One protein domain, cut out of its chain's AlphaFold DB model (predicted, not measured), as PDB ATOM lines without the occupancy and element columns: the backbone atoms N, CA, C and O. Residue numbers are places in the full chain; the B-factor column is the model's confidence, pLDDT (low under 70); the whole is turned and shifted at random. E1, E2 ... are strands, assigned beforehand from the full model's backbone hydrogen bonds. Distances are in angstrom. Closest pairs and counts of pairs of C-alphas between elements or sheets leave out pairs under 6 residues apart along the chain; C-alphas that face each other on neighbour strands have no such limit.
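Overview. This is residues 3 to 38 and 46 to 112 of the 123 residues of an uncharacterized protein of Rhodnius prolixus (UniProt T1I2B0). Picture a partial sandwich: a twisted sheet of five strands makes one wall, and a small sheet of two strands, E4 and E6, covers it on the side of E3 and E2, leaving E8 and E9 uncovered. A third small sheet, E5, E1 and E10, sits at one end of the long axis, where E5 leads on into E6. The printed part has 103 residues with no named helix and ten named strands, E1 to E10 in order along the chain; the class is all strand, though under half of the residues, 49 of 103, are in named elements. The large sheet runs E3, E2, E7, E8, E9, the others E5, E1, E10 and E4, E6, and each is antiparallel throughout. The whole is compact, with a radius of gyration of the C-alphas of 13.9 A and spans of 41 by 34 by 19 A.

Along the chain. Begin in the large sheet with its longest strand, E7, residues 77 to 84: find C-alpha 77 at (2.334, 65.511, 6.111) and go 21.4 A to C-alpha 84 at (8.379, 67.040, 26.540). Beside it you find E2, residues 14 to 20, 20.3 A long, and then E3, residues 24 to 29, 17.7 A. On the other side of E7 look for E8, residues 87 to 93, 16.9 A, and then E9, residues 100 to 102. The two-stranded sheet holds E4, residues 50 to 53, and E6, residues 67 to 70. The three-stranded sheet holds E5, residues 63 to 65, E1, residues 3 to 5, and E10, residues 108 to 111; E1 begins at C-alpha 3, (7.754, 78.062, 24.482), and E10 ends at C-alpha 111, (2.838, 80.686, 22.298).

Arrangement. In the large sheet, look first between E2 and E7, antiparallel at 166 degrees, where N 17 and O 81 are 2.8 A apart, within hydrogen-bond range. E2 and E3 form a hairpin, with N 18 and O 26 at 2.9 A. E7, E8 and E9 are a meander, each strand the antiparallel neighbour of the one before; N 82 and O 90 are 2.9 A apart in the hairpin of E7 and E8, and N 91 and O 101 are 2.8 A apart in that of E8 and E9. E3 and E9 are the edge strands. This sheet and the sheet E4 E6 make a sandwich, two sheets face to face, 8.8 A centre to centre where they face each other, with best planes 30 degrees apart. Across it, the closest C-alphas of E3 and E4 are those of Ala 28 and Leu 52, 5.5 A apart. E4 is apart from E7, E8 and E9. Between E4 and E6, N 51 and O 69 are 2.8 A apart. E5 runs on into E6 across Leu 66, at 9 degrees. In the third sheet, N 64 and O 3 are within hydrogen-bond range across E5 and E1, 2.9 A apart, and N 4 and O 109 are within hydrogen-bond range across E1 and E10, 2.8 A apart. The closest C-alphas of E9 and E10 are those of Asn 102 and Leu 110, 7.5 A apart.

Size, cuts and confidence. The two C-alphas farthest apart are those of Ser 22 and Leu 60, 41.2 A. Residues 39 to 45 are not printed, on the link from E3 to E4; C-alphas 38 and 46 are 8.2 A apart across this cut. Of the links that are printed whole, none is long. The mean pLDDT of the printed part is 74.4, and you will find values under 70 at residues 3 to 12, 23, 30 to 38, 46 to 47 and 112.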
ATOM      1  N   LEU A   3       8.080  78.337  23.086       55.62
ATOM      2  CA  LEU A   3       7.754  78.062  24.482       55.62
ATOM      3  C   LEU A   3       8.222  79.230  25.345       55.62
ATOM      4  O   LEU A   3       9.407  79.559  25.361       55.62
ATOM      5  N   THR A   4       7.299  79.815  26.093       54.34
ATOM      6  CA  THR A   4       7.561  80.842  27.100       54.34
ATOM      7  C   THR A   4       7.719  80.177  28.458       54.34
ATOM      8  O   THR A   4       6.898  79.359  28.882       54.34
ATOM      9  N   LYS A   5       8.803  80.494  29.154       58.16
ATOM     10  CA  LYS A   5       9.231  79.780  30.350       58.16
ATOM     11  C   LYS A   5       8.781  80.481  31.631       58.16
ATOM     12  O   LYS A   5       9.173  81.610  31.886       58.16
ATOM     13  N   GLY A   6       8.084  79.766  32.517       52.25
ATOM     14  CA  GLY A   6       7.756  80.244  33.869       52.25
ATOM     15  C   GLY A   6       8.793  79.901  34.956       52.25
ATOM     16  O   GLY A   6       8.835  80.571  35.983       52.25
ATOM     17  N   LYS A   7       9.631  78.862  34.769       52.31
ATOM     18  CA  LYS A   7      10.676  78.382  35.720       52.31
ATOM     19  C   LYS A   7      11.830  77.677  34.996       52.31
ATOM     20  O   LYS A   7      11.578  77.181  33.909       52.31
ATOM     21  N   ASN A   8      13.054  77.592  35.564       52.38
ATOM     22  CA  ASN A   8      14.227  76.855  35.009       52.38
ATOM     23  C   ASN A   8      13.831  75.508  34.388       52.38
ATOM     24  O   ASN A   8      13.365  74.619  35.088       52.38
ATOM     25  N   LEU A   9      13.946  75.403  33.058       59.09
ATOM     26  CA  LEU A   9      13.352  74.336  32.262       59.09
ATOM     27  C   LEU A   9      14.424  73.771  31.329       59.09
ATOM     28  O   LEU A   9      14.832  74.475  30.402       59.09
ATOM     29  N   PRO A  10      14.893  72.535  31.574       64.81
ATOM     30  CA  PRO A  10      15.702  71.820  30.606       64.81
ATOM     31  C   PRO A  10      14.824  71.478  29.399       64.81
ATOM     32  O   PRO A  10      13.687  71.012  29.523       64.81
ATOM     33  N   THR A  11      15.350  71.768  28.222       67.44
ATOM     34  CA  THR A  11      14.706  71.562  26.918       67.44
ATOM     35  C   THR A  11      15.275  70.346  26.180       67.44
ATOM     36  O   THR A  11      14.811  70.032  25.090       67.44
ATOM     37  N   GLN A  12      16.215  69.632  26.812       68.69
ATOM     38  CA  GLN A  12      16.831  68.382  26.337       68.69
ATOM     39  C   GLN A  12      15.786  67.259  26.166       68.69
ATOM     40  O   GLN A  12      15.831  66.499  25.207       68.69
ATOM     41  N   ASP A  13      14.731  67.250  26.990       75.81
ATOM     42  CA  ASP A  13      13.665  66.236  26.927       75.81
ATOM     43  C   ASP A  13      12.595  66.506  25.848       75.81
ATOM     44  O   ASP A  13      11.506  65.914  25.896       75.81
ATOM     45  N   VAL A  14      12.832  67.455  24.935       78.81
ATOM     46  CA  VAL A  14      11.905  67.765  23.841       78.81
ATOM     47  C   VAL A  14      12.129  66.796  22.686       78.81
ATOM     48  O   VAL A  14      13.248  66.574  22.227       78.81
ATOM     49  N   ILE A  15      11.028  66.229  22.203       82.12
ATOM     50  CA  ILE A  15      10.992  65.255  21.117       82.12
ATOM     51  C   ILE A  15       9.967  65.732  20.091       82.12
ATOM     52  O   ILE A  15       8.865  66.143  20.466       82.12
ATOM     53  N   SER A  16      10.292  65.615  18.807       81.50
ATOM     54  CA  SER A  16       9.343  65.801  17.710       81.50
ATOM     55  C   SER A  16       9.102  64.488  16.972       81.50
ATOM     56  O   SER A  16      10.052  63.788  16.623       81.50
ATOM     57  N   TYR A  17       7.839  64.186  16.692       83.25
ATOM     58  CA  TYR A  17       7.413  63.086  15.831       83.25
ATOM     59  C   TYR A  17       6.719  63.653  14.606       83.25
ATOM     60  O   TYR A  17       5.861  64.532  14.723       83.25
ATOM     61  N   ILE A  18       7.047  63.112  13.442       81.62
ATOM     62  CA  ILE A  18       6.393  63.446  12.186       81.62
ATOM     63  C   ILE A  18       5.922  62.155  11.544       81.62
ATOM     64  O   ILE A  18       6.663  61.179  11.476       81.62
ATOM     65  N   LYS A  19       4.685  62.162  11.053       84.00
ATOM     66  CA  LYS A  19       4.117  61.060  10.290       84.00
ATOM     67  C   LYS A  19       3.768  61.518   8.884       84.00
ATOM     68  O   LYS A  19       2.990  62.458   8.704       84.00
ATOM     69  N   ASP A  20       4.315  60.804   7.916       83.44
ATOM     70  CA  ASP A  20       3.989  60.880   6.503       83.44
ATOM     71  C   ASP A  20       2.868  59.879   6.173       83.44
ATOM     72  O   ASP A  20       2.796  58.785   6.738       83.44
ATOM     73  N   GLN A  21       1.962  60.256   5.271       80.75
ATOM     74  CA  GLN A  21       0.844  59.406   4.847       80.75
ATOM     75  C   GLN A  21       1.281  58.153   4.066       80.75
ATOM     76  O   GLN A  21       0.592  57.139   4.111       80.75
ATOM     77  N   SER A  22       2.406  58.230   3.359       74.38
ATOM     78  CA  SER A  22       2.938  57.235   2.418       74.38
ATOM     79  C   SER A  22       4.230  56.549   2.882       74.38
ATOM     80  O   SER A  22       4.502  55.417   2.488       74.38
ATOM     81  N   LYS A  23       5.016  57.225   3.725       64.94
ATOM     82  CA  LYS A  23       6.398  56.888   4.099       64.94
ATOM     83  C   LYS A  23       6.570  56.561   5.598       64.94
ATOM     84  O   LYS A  23       7.647  56.227   6.065       64.94
ATOM     85  N   GLY A  24       5.499  56.555   6.389       72.38
ATOM     86  CA  GLY A  24       5.564  56.118   7.792       72.38
ATOM     87  C   GLY A  24       5.945  57.236   8.766       72.38
ATOM     88  O   GLY A  24       5.594  58.391   8.548       72.38
ATOM     89  N   GLU A  25       6.566  56.905   9.899       78.75
ATOM     90  CA  GLU A  25       6.798  57.841  11.014       78.75
ATOM     91  C   GLU A  25       8.296  58.021  11.296       78.75
ATOM     92  O   GLU A  25       9.092  57.103  11.114       78.75
ATOM     93  N   SER A  26       8.697  59.219  11.712       76.06
ATOM     94  CA  SER A  26      10.082  59.570  12.043       76.06
ATOM     95  C   SER A  26      10.128  60.443  13.299       76.06
ATOM     96  O   SER A  26       9.201  61.212  13.575       76.06
ATOM     97  N   ARG A  27      11.194  60.293  14.094       81.19
ATOM     98  CA  ARG A  27      11.366  60.913  15.417       81.19
ATOM     99  C   ARG A  27      12.702  61.650  15.485       81.19
ATOM    100  O   ARG A  27      13.707  61.099  15.062       81.19
ATOM    101  N   ALA A  28      12.712  62.833  16.096       75.69
ATOM    102  CA  ALA A  28      13.927  63.598  16.381       75.69
ATOM    103  C   ALA A  28      13.968  64.091  17.839       75.69
ATOM    104  O   ALA A  28      12.926  64.350  18.451       75.69
ATOM    105  N   THR A  29      15.178  64.196  18.395       78.00
ATOM    106  CA  THR A  29      15.470  64.586  19.787       78.00
ATOM    107  C   THR A  29      16.533  65.682  19.826       78.00
ATOM    108  O   THR A  29      17.409  65.701  18.971       78.00
ATOM    109  N   GLY A  30      16.476  66.576  20.818       61.50
ATOM    110  CA  GLY A  30      17.316  67.783  20.863       61.50
ATOM    111  C   GLY A  30      18.805  67.582  21.191       61.50
ATOM    112  O   GLY A  30      19.548  68.557  21.137       61.50
ATOM    113  N   ASP A  31      19.242  66.362  21.526       56.34
ATOM    114  CA  ASP A  31      20.606  66.078  22.009       56.34
ATOM    115  C   ASP A  31      21.576  65.522  20.948       56.34
ATOM    116  O   ASP A  31      22.755  65.332  21.247       56.34
ATOM    117  N   SER A  32      21.137  65.316  19.701       49.41
ATOM    118  CA  SER A  32      21.980  64.707  18.665       49.41
ATOM    119  C   SER A  32      21.821  65.413  17.326       49.41
ATOM    120  O   SER A  32      20.743  65.433  16.737       49.41
ATOM    121  N   ALA A  33      22.927  65.977  16.847       39.03
ATOM    122  CA  ALA A  33      23.082  66.442  15.483       39.03
ATOM    123  C   ALA A  33      22.985  65.255  14.515       39.03
ATOM    124  O   ALA A  33      23.866  64.405  14.531       39.03
ATOM    125  N   GLY A  34      21.961  65.253  13.659       40.06
ATOM    126  CA  GLY A  34      21.896  64.435  12.446       40.06
ATOM    127  C   GLY A  34      21.669  62.932  12.652       40.06
ATOM    128  O   GLY A  34      22.285  62.308  13.502       40.06
ATOM    129  N   VAL A  35      20.760  62.385  11.829       48.09
ATOM    130  CA  VAL A  35      20.859  61.073  11.142       48.09
ATOM    131  C   VAL A  35      21.856  60.104  11.786       48.09
ATOM    132  O   VAL A  35      23.056  60.314  11.705       48.09
ATOM    133  N   GLU A  36      21.437  59.045  12.463       45.84
ATOM    134  CA  GLU A  36      20.694  57.880  11.971       45.84
ATOM    135  C   GLU A  36      19.812  57.381  13.143       45.84
ATOM    136  O   GLU A  36      20.176  57.529  14.303       45.84
ATOM    137  N   ASP A  37      18.583  56.900  12.952       44.97
ATOM    138  CA  ASP A  37      18.455  55.494  12.600       44.97
ATOM    139  C   ASP A  37      17.098  55.149  11.951       44.97
ATOM    140  O   ASP A  37      16.077  54.914  12.603       44.97
ATOM    141  N   CYS A  38      17.104  55.111  10.618       51.44
ATOM    142  CA  CYS A  38      16.125  54.380   9.814       51.44
ATOM    143  C   CYS A  38      16.417  52.859   9.799       51.44
ATOM    144  O   CYS A  38      15.807  52.133   9.012       51.44
ATOM    145  N   LEU A  46      10.981  53.025   4.857       60.38
ATOM    146  CA  LEU A  46      10.009  54.023   4.415       60.38
ATOM    147  C   LEU A  46      10.251  55.418   5.025       60.38
ATOM    148  O   LEU A  46       9.772  56.379   4.447       60.38
ATOM    149  N   CYS A  47      11.010  55.569   6.116       62.53
ATOM    150  CA  CYS A  47      11.172  56.833   6.857       62.53
ATOM    151  C   CYS A  47      11.862  57.983   6.086       62.53
ATOM    152  O   CYS A  47      12.481  57.799   5.039       62.53
ATOM    153  N   PHE A  48      11.730  59.202   6.618       73.00
ATOM    154  CA  PHE A  48      12.231  60.454   6.039       73.00
ATOM    155  C   PHE A  48      13.055  61.245   7.069       73.00
ATOM    156  O   PHE A  48      13.145  60.872   8.237       73.00
ATOM    157  N   HIS A  49      13.678  62.344   6.641       76.50
ATOM    158  CA  HIS A  49      14.573  63.115   7.498       76.50
ATOM    159  C   HIS A  49      13.804  64.092   8.391       76.50
ATOM    160  O   HIS A  49      12.972  64.867   7.907       76.50
ATOM    161  N   VAL A  50      14.133  64.076   9.684       75.69
ATOM    162  CA  VAL A  50      13.650  65.025  10.690       75.69
ATOM    163  C   VAL A  50      14.821  65.432  11.575       75.69
ATOM    164  O   VAL A  50      15.486  64.571  12.143       75.69
ATOM    165  N   ASP A  51      15.039  66.732  11.717       79.88
ATOM    166  CA  ASP A  51      16.029  67.337  12.603       79.88
ATOM    167  C   ASP A  51      15.323  68.251  13.609       79.88
ATOM    168  O   ASP A  51      14.409  69.006  13.260       79.88
ATOM    169  N   LEU A  52      15.728  68.175  14.876       79.69
ATOM    170  CA  LEU A  52      15.130  68.940  15.960       79.69
ATOM    171  C   LEU A  52      16.150  69.905  16.561       79.69
ATOM    172  O   LEU A  52      17.055  69.516  17.289       79.69
ATOM    173  N   ARG A  53      15.935  71.201  16.323       80.94
ATOM    174  CA  ARG A  53      16.805  72.277  16.802       80.94
ATOM    175  C   ARG A  53      16.163  72.997  17.969       80.94
ATOM    176  O   ARG A  53      15.202  73.761  17.815       80.94
ATOM    177  N   VAL A  54      16.711  72.735  19.147       77.12
ATOM    178  CA  VAL A  54      16.202  73.230  20.423       77.12
ATOM    179  C   VAL A  54      17.375  73.764  21.249       77.12
ATOM    180  O   VAL A  54      18.382  73.072  21.384       77.12
ATOM    181  N   PRO A  55      17.290  74.988  21.806       77.62
ATOM    182  CA  PRO A  55      18.308  75.491  22.727       77.62
ATOM    183  C   PRO A  55      18.452  74.555  23.924       77.62
ATOM    184  O   PRO A  55      17.461  73.982  24.356       77.62
ATOM    185  N   ARG A  56      19.646  74.431  24.510       74.12
ATOM    186  CA  ARG A  56      19.879  73.532  25.658       74.12
ATOM    187  C   ARG A  56      19.195  73.997  26.950       74.12
ATOM    188  O   ARG A  56      18.801  73.178  27.781       74.12
ATOM    189  N   TYR A  57      19.075  75.312  27.100       71.62
ATOM    190  CA  TYR A  57      18.447  75.978  28.230       71.62
ATOM    191  C   TYR A  57      17.645  77.176  27.726       71.62
ATOM    192  O   TYR A  57      18.017  77.830  26.754       71.62
ATOM    193  N   ALA A  58      16.544  77.453  28.409       71.25
ATOM    194  CA  ALA A  58      15.783  78.689  28.277       71.25
ATOM    195  C   ALA A  58      16.098  79.589  29.479       71.25
ATOM    196  O   ALA A  58      16.333  79.045  30.557       71.25
ATOM    197  N   ASP A  59      16.024  80.916  29.359       72.50
ATOM    198  CA  ASP A  59      16.131  81.852  30.496       72.50
ATOM    199  C   ASP A  59      14.811  81.977  31.258       72.50
ATOM    200  O   ASP A  59      13.735  81.760  30.710       72.50
ATOM    201  N   LEU A  60      14.855  82.220  32.570       70.69
ATOM    202  CA  LEU A  60      13.633  82.294  33.385       70.69
ATOM    203  C   LEU A  60      12.791  83.505  32.954       70.69
ATOM    204  O   LEU A  60      13.314  84.607  32.892       70.69
ATOM    205  N   GLY A  61      11.513  83.295  32.620       71.75
ATOM    206  CA  GLY A  61      10.674  84.328  31.998       71.75
ATOM    207  C   GLY A  61      10.932  84.537  30.499       71.75
ATOM    208  O   GLY A  61      10.190  85.272  29.862       71.75
ATOM    209  N   GLY A  62      11.959  83.896  29.932       74.19
ATOM    210  CA  GLY A  62      12.328  84.024  28.526       74.19
ATOM    211  C   GLY A  62      11.533  83.112  27.594       74.19
ATOM    212  O   GLY A  62      10.749  82.254  28.015       74.19
ATOM    213  N   HIS A  63      11.787  83.277  26.299       74.19
ATOM    214  CA  HIS A  63      11.169  82.505  25.227       74.19
ATOM    215  C   HIS A  63      12.220  81.638  24.537       74.19
ATOM    216  O   HIS A  63      13.339  82.086  24.295       74.19
ATOM    217  N   VAL A  64      11.856  80.411  24.175       76.06
ATOM    218  CA  VAL A  64      12.676  79.563  23.306       76.06
ATOM    219  C   VAL A  64      11.912  79.163  22.068       76.06
ATOM    220  O   VAL A  64      10.750  78.766  22.124       76.06
ATOM    221  N   VAL A  65      12.603  79.236  20.938       76.12
ATOM    222  CA  VAL A  65      12.086  78.757  19.664       76.12
ATOM    223  C   VAL A  65      12.506  77.303  19.503       76.12
ATOM    224  O   VAL A  65      13.690  76.999  19.396       76.12
ATOM    225  N   LEU A  66      11.527  76.409  19.456       77.88
ATOM    226  CA  LEU A  66      11.710  75.032  19.031       77.88
ATOM    227  C   LEU A  66      11.494  74.952  17.518       77.88
ATOM    228  O   LEU A  66      10.425  75.333  17.014       77.88
ATOM    229  N   LYS A  67      12.507  74.470  16.799       77.06
ATOM    230  CA  LYS A  67      12.472  74.288  15.346       77.06
ATOM    231  C   LYS A  67      12.574  72.807  15.012       77.06
ATOM    232  O   LYS A  67      13.359  72.088  15.616       77.06
ATOM    233  N   CYS A  68      11.757  72.371  14.064       78.38
ATOM    234  CA  CYS A  68      11.808  71.028  13.514       78.38
ATOM    235  C   CYS A  68      11.919  71.170  12.000       78.38
ATOM    236  O   CYS A  68      11.026  71.742  11.375       78.38
ATOM    237  N   GLU A  69      13.045  70.730  11.454       80.06
ATOM    238  CA  GLU A  69      13.342  70.740  10.026       80.06
ATOM    239  C   GLU A  69      13.061  69.340   9.483       80.06
ATOM    240  O   GLU A  69      13.473  68.345  10.071       80.06
ATOM    241  N   TYR A  70      12.301  69.240   8.398       79.25
ATOM    242  CA  TYR A  70      11.913  67.959   7.819       79.25
ATOM    243  C   TYR A  70      11.730  68.082   6.312       79.25
ATOM    244  O   TYR A  70      11.434  69.163   5.805       79.25
ATOM    245  N   ASN A  71      11.891  66.971   5.594       77.50
ATOM    246  CA  ASN A  71      11.806  66.927   4.129       77.50
ATOM    247  C   ASN A  71      10.528  66.248   3.596       77.50
ATOM    248  O   ASN A  71      10.501  65.754   2.470       77.50
ATOM    249  N   VAL A  72       9.465  66.225   4.403       80.38
ATOM    250  CA  VAL A  72       8.126  65.757   4.003       80.38
ATOM    251  C   VAL A  72       7.386  66.850   3.251       80.38
ATOM    252  O   VAL A  72       7.298  67.980   3.731       80.38
ATOM    253  N   MET A  73       6.790  66.494   2.114       80.56
ATOM    254  CA  MET A  73       5.927  67.407   1.369       80.56
ATOM    255  C   MET A  73       4.675  67.762   2.194       80.56
ATOM    256  O   MET A  73       4.087  66.869   2.815       80.56
ATOM    257  N   PRO A  74       4.204  69.023   2.195       77.50
ATOM    258  CA  PRO A  74       3.013  69.439   2.947       77.50
ATOM    259  C   PRO A  74       1.760  68.587   2.668       77.50
ATOM    260  O   PRO A  74       0.930  68.347   3.551       77.50
ATOM    261  N   GLU A  75       1.625  68.074   1.446       82.69
ATOM    262  CA  GLU A  75       0.526  67.211   1.016       82.69
ATOM    263  C   GLU A  75       0.577  65.842   1.702       82.69
ATOM    264  O   GLU A  75      -0.469  65.269   2.022       82.69
ATOM    265  N   GLN A  76       1.781  65.345   1.975       83.19
ATOM    266  CA  GLN A  76       2.033  64.037   2.574       83.19
ATOM    267  C   GLN A  76       2.142  64.103   4.101       83.19
ATOM    268  O   GLN A  76       2.013  63.079   4.773       83.19
ATOM    269  N   LEU A  77       2.301  65.302   4.670       85.00
ATOM    270  CA  LEU A  77       2.334  65.511   6.111       85.00
ATOM    271  C   LEU A  77       0.983  65.145   6.745       85.00
ATOM    272  O   LEU A  77      -0.013  65.863   6.624       85.00
ATOM    273  N   HIS A  78       0.938  64.017   7.452       87.44
ATOM    274  CA  HIS A  78      -0.265  63.561   8.140       87.44
ATOM    275  C   HIS A  78      -0.386  64.177   9.530       87.44
ATOM    276  O   HIS A  78      -1.476  64.569   9.952       87.44
ATOM    277  N   LYS A  79       0.723  64.202  10.273       87.25
ATOM    278  CA  LYS A  79       0.702  64.507  11.700       87.25
ATOM    279  C   LYS A  79       2.066  64.979  12.186       87.25
ATOM    280  O   LYS A  79       3.088  64.434  11.781       87.25
ATOM    281  N   VAL A  80       2.055  65.956  13.088       87.12
ATOM    282  CA  VAL A  80       3.234  66.433  13.822       87.12
ATOM    283  C   VAL A  80       2.903  66.415  15.306       87.12
ATOM    284  O   VAL A  80       1.862  66.927  15.713       87.12
ATOM    285  N   GLU A  81       3.770  65.841  16.128       87.69
ATOM    286  CA  GLU A  81       3.629  65.850  17.582       87.69
ATOM    287  C   GLU A  81       4.902  66.324  18.248       87.69
ATOM    288  O   GLU A  81       6.002  65.927  17.879       87.69
ATOM    289  N   TRP A  82       4.724  67.133  19.281       86.00
ATOM    290  CA  TRP A  82       5.802  67.547  20.153       86.00
ATOM    291  C   TRP A  82       5.537  67.003  21.536       86.00
ATOM    292  O   TRP A  82       4.439  67.163  22.081       86.00
ATOM    293  N   LEU A  83       6.546  66.356  22.099       86.00
ATOM    294  CA  LEU A  83       6.521  65.841  23.451       86.00
ATOM    295  C   LEU A  83       7.630  66.495  24.260       86.00
ATOM    296  O   LEU A  83       8.691  66.821  23.737       86.00
ATOM    297  N   LYS A  84       7.382  66.647  25.554       82.31
ATOM    298  CA  LYS A  84       8.379  67.040  26.540       82.31
ATOM    299  C   LYS A  84       8.242  66.152  27.765       82.31
ATOM    300  O   LYS A  84       7.152  66.063  28.332       82.31
ATOM    301  N   GLY A  85       9.322  65.473  28.150       82.25
ATOM    302  CA  GLY A  85       9.296  64.524  29.274       82.25
ATOM    303  C   GLY A  85       8.204  63.455  29.114       82.25
ATOM    304  O   GLY A  85       7.470  63.160  30.054       82.25
ATOM    305  N   GLY A  86       8.005  62.971  27.882       83.12
ATOM    306  CA  GLY A  86       6.986  61.969  27.538       83.12
ATOM    307  C   GLY A  86       5.540  62.480  27.448       83.12
ATOM    308  O   GLY A  86       4.646  61.705  27.112       83.12
ATOM    309  N   ARG A  87       5.271  63.766  27.704       85.94
ATOM    310  CA  ARG A  87       3.923  64.355  27.609       85.94
ATOM    311  C   ARG A  87       3.779  65.192  26.349       85.94
ATOM    312  O   ARG A  87       4.678  65.963  26.030       85.94
ATOM    313  N   LYS A  88       2.645  65.078  25.654       87.50
ATOM    314  CA  LYS A  88       2.346  65.916  24.483       87.50
ATOM    315  C   LYS A  88       2.197  67.368  24.916       87.50
ATOM    316  O   LYS A  88       1.515  67.637  25.899       87.50
ATOM    317  N   ILE A  89       2.824  68.263  24.166       85.00
ATOM    318  CA  ILE A  89       2.751  69.716  24.359       85.00
ATOM    319  C   ILE A  89       2.069  70.397  23.165       85.00
ATOM    320  O   ILE A  89       1.375  71.395  23.332       85.00
ATOM    321  N   PHE A  90       2.181  69.792  21.978       86.19
ATOM    322  CA  PHE A  90       1.520  70.227  20.751       86.19
ATOM    323  C   PHE A  90       1.224  69.028  19.849       86.19
ATOM    324  O   PHE A  90       1.992  68.061  19.798       86.19
ATOM    325  N   GLN A  91       0.128  69.113  19.105       87.62
ATOM    326  CA  GLN A  91      -0.237  68.164  18.067       87.62
ATOM    327  C   GLN A  91      -0.868  68.893  16.877       87.62
ATOM    328  O   GLN A  91      -1.768  69.709  17.045       87.62
ATOM    329  N   TYR A  92      -0.450  68.511  15.675       86.44
ATOM    330  CA  TYR A  92      -1.132  68.786  14.417       86.44
ATOM    331  C   TYR A  92      -1.577  67.465  13.785       86.44
ATOM    332  O   TYR A  92      -0.793  66.515  13.739       86.44
ATOM    333  N   VAL A  93      -2.810  67.404  13.284       89.00
ATOM    334  CA  VAL A  93      -3.331  66.276  12.500       89.00
ATOM    335  C   VAL A  93      -4.078  66.811  11.284       89.00
ATOM    336  O   VAL A  93      -5.062  67.541  11.418       89.00
ATOM    337  N   LYS A  94      -3.645  66.402  10.091       86.00
ATOM    338  CA  LYS A  94      -4.294  66.764   8.830       86.00
ATOM    339  C   LYS A  94      -5.711  66.186   8.772       86.00
ATOM    340  O   LYS A  94      -5.925  65.015   9.074       86.00
ATOM    341  N   GLY A  95      -6.676  67.014   8.375       85.81
ATOM    342  CA  GLY A  95      -8.080  66.616   8.212       85.81
ATOM    343  C   GLY A  95      -8.907  66.560   9.502       85.81
ATOM    344  O   GLY A  95     -10.053  66.124   9.453       85.81
ATOM    345  N   ARG A  96      -8.366  66.990  10.652       88.00
ATOM    346  CA  ARG A  96      -9.156  67.180  11.882       88.00
ATOM    347  C   ARG A  96      -9.644  68.617  12.026       88.00
ATOM    348  O   ARG A  96      -8.994  69.549  11.565       88.00
ATOM    349  N   THR A  97     -10.740  68.772  12.766       85.88
ATOM    350  CA  THR A  97     -11.287  70.068  13.178       85.88
ATOM    351  C   THR A  97     -11.427  70.084  14.709       85.88
ATOM    352  O   THR A  97     -12.261  69.341  15.227       85.88
ATOM    353  N   PRO A  98     -10.624  70.872  15.453       86.00
ATOM    354  CA  PRO A  98      -9.507  71.685  14.970       86.00
ATOM    355  C   PRO A  98      -8.293  70.821  14.554       86.00
ATOM    356  O   PRO A  98      -8.067  69.753  15.134       86.00
ATOM    357  N   PRO A  99      -7.492  71.267  13.567       81.75
ATOM    358  CA  PRO A  99      -6.306  70.533  13.113       81.75
ATOM    359  C   PRO A  99      -5.155  70.605  14.118       81.75
ATOM    360  O   PRO A  99      -4.272  69.747  14.103       81.75
ATOM    361  N   PHE A 100      -5.172  71.606  14.999       84.94
ATOM    362  CA  PHE A 100      -4.169  71.831  16.032       84.94
ATOM    363  C   PHE A 100      -4.752  71.562  17.414       84.94
ATOM    364  O   PHE A 100      -5.907  71.887  17.694       84.94
ATOM    365  N   ARG A 101      -3.929  70.993  18.292       86.38
ATOM    366  CA  ARG A 101      -4.246  70.811  19.700       86.38
ATOM    367  C   ARG A 101      -3.031  71.123  20.557       86.38
ATOM    368  O   ARG A 101      -1.989  70.478  20.438       86.38
ATOM    369  N   ASN A 102      -3.229  72.061  21.469       84.25
ATOM    370  CA  ASN A 102      -2.228  72.488  22.428       84.25
ATOM    371  C   ASN A 102      -2.503  71.833  23.777       84.25
ATOM    372  O   ASN A 102      -3.653  71.556  24.132       84.25
ATOM    373  N   TYR A 103      -1.436  71.548  24.514       84.69
ATOM    374  CA  TYR A 103      -1.527  70.924  25.824       84.69
ATOM    375  C   TYR A 103      -0.783  71.768  26.850       84.69
ATOM    376  O   TYR A 103       0.343  72.216  26.624       84.69
ATOM    377  N   THR A 104      -1.402  71.945  28.014       80.00
ATOM    378  CA  THR A 104      -0.784  72.670  29.120       80.00
ATOM    379  C   THR A 104       0.434  71.907  29.620       80.00
ATOM    380  O   THR A 104       0.341  70.748  30.030       80.00
ATOM    381  N   THR A 105       1.582  72.576  29.616       76.00
ATOM    382  CA  THR A 105       2.832  72.010  30.114       76.00
ATOM    383  C   THR A 105       3.166  72.645  31.458       76.00
ATOM    384  O   THR A 105       3.268  73.867  31.545       76.00
ATOM    385  N   PRO A 106       3.372  71.869  32.532       74.44
ATOM    386  CA  PRO A 106       3.793  72.439  33.804       74.44
ATOM    387  C   PRO A 106       5.076  73.273  33.649       74.44
ATOM    388  O   PRO A 106       6.103  72.778  33.183       74.44
ATOM    389  N   GLY A 107       4.999  74.551  34.028       70.56
ATOM    390  CA  GLY A 107       6.123  75.491  34.003       70.56
ATOM    391  C   GLY A 107       6.426  76.146  32.650       70.56
ATOM    392  O   GLY A 107       7.296  77.015  32.617       70.56
ATOM    393  N   ALA A 108       5.736  75.781  31.565       71.62
ATOM    394  CA  ALA A 108       5.932  76.365  30.237       71.62
ATOM    395  C   ALA A 108       4.591  76.693  29.572       71.62
ATOM    396  O   ALA A 108       3.653  75.899  29.619       71.62
ATOM    397  N   LEU A 109       4.522  77.845  28.918       72.62
ATOM    398  CA  LEU A 109       3.391  78.250  28.097       72.62
ATOM    399  C   LEU A 109       3.773  78.114  26.631       72.62
ATOM    400  O   LEU A 109       4.880  78.469  26.232       72.62
ATOM    401  N   LEU A 110       2.859  77.570  25.843       73.81
ATOM    402  CA  LEU A 110       3.002  77.510  24.403       73.81
ATOM    403  C   LEU A 110       2.455  78.810  23.814       73.81
ATOM    404  O   LEU A 110       1.301  79.142  24.060       73.81
ATOM    405  N   ASP A 111       3.282  79.526  23.062       70.06
ATOM    406  CA  ASP A 111       2.838  80.686  22.298       70.06
ATOM    407  C   ASP A 111       2.301  80.213  20.936       70.06
ATOM    408  O   ASP A 111       3.022  79.621  20.122       70.06
ATOM    409  N   GLU A 112       0.997  80.416  20.746       58.75
ATOM    410  CA  GLU A 112       0.205  79.945  19.606       58.75
ATOM    411  C   GLU A 112       0.251  80.912  18.408       58.75
ATOM    412  O   GLU A 112       0.022  80.501  17.261       58.75
TER     413      GLU A 112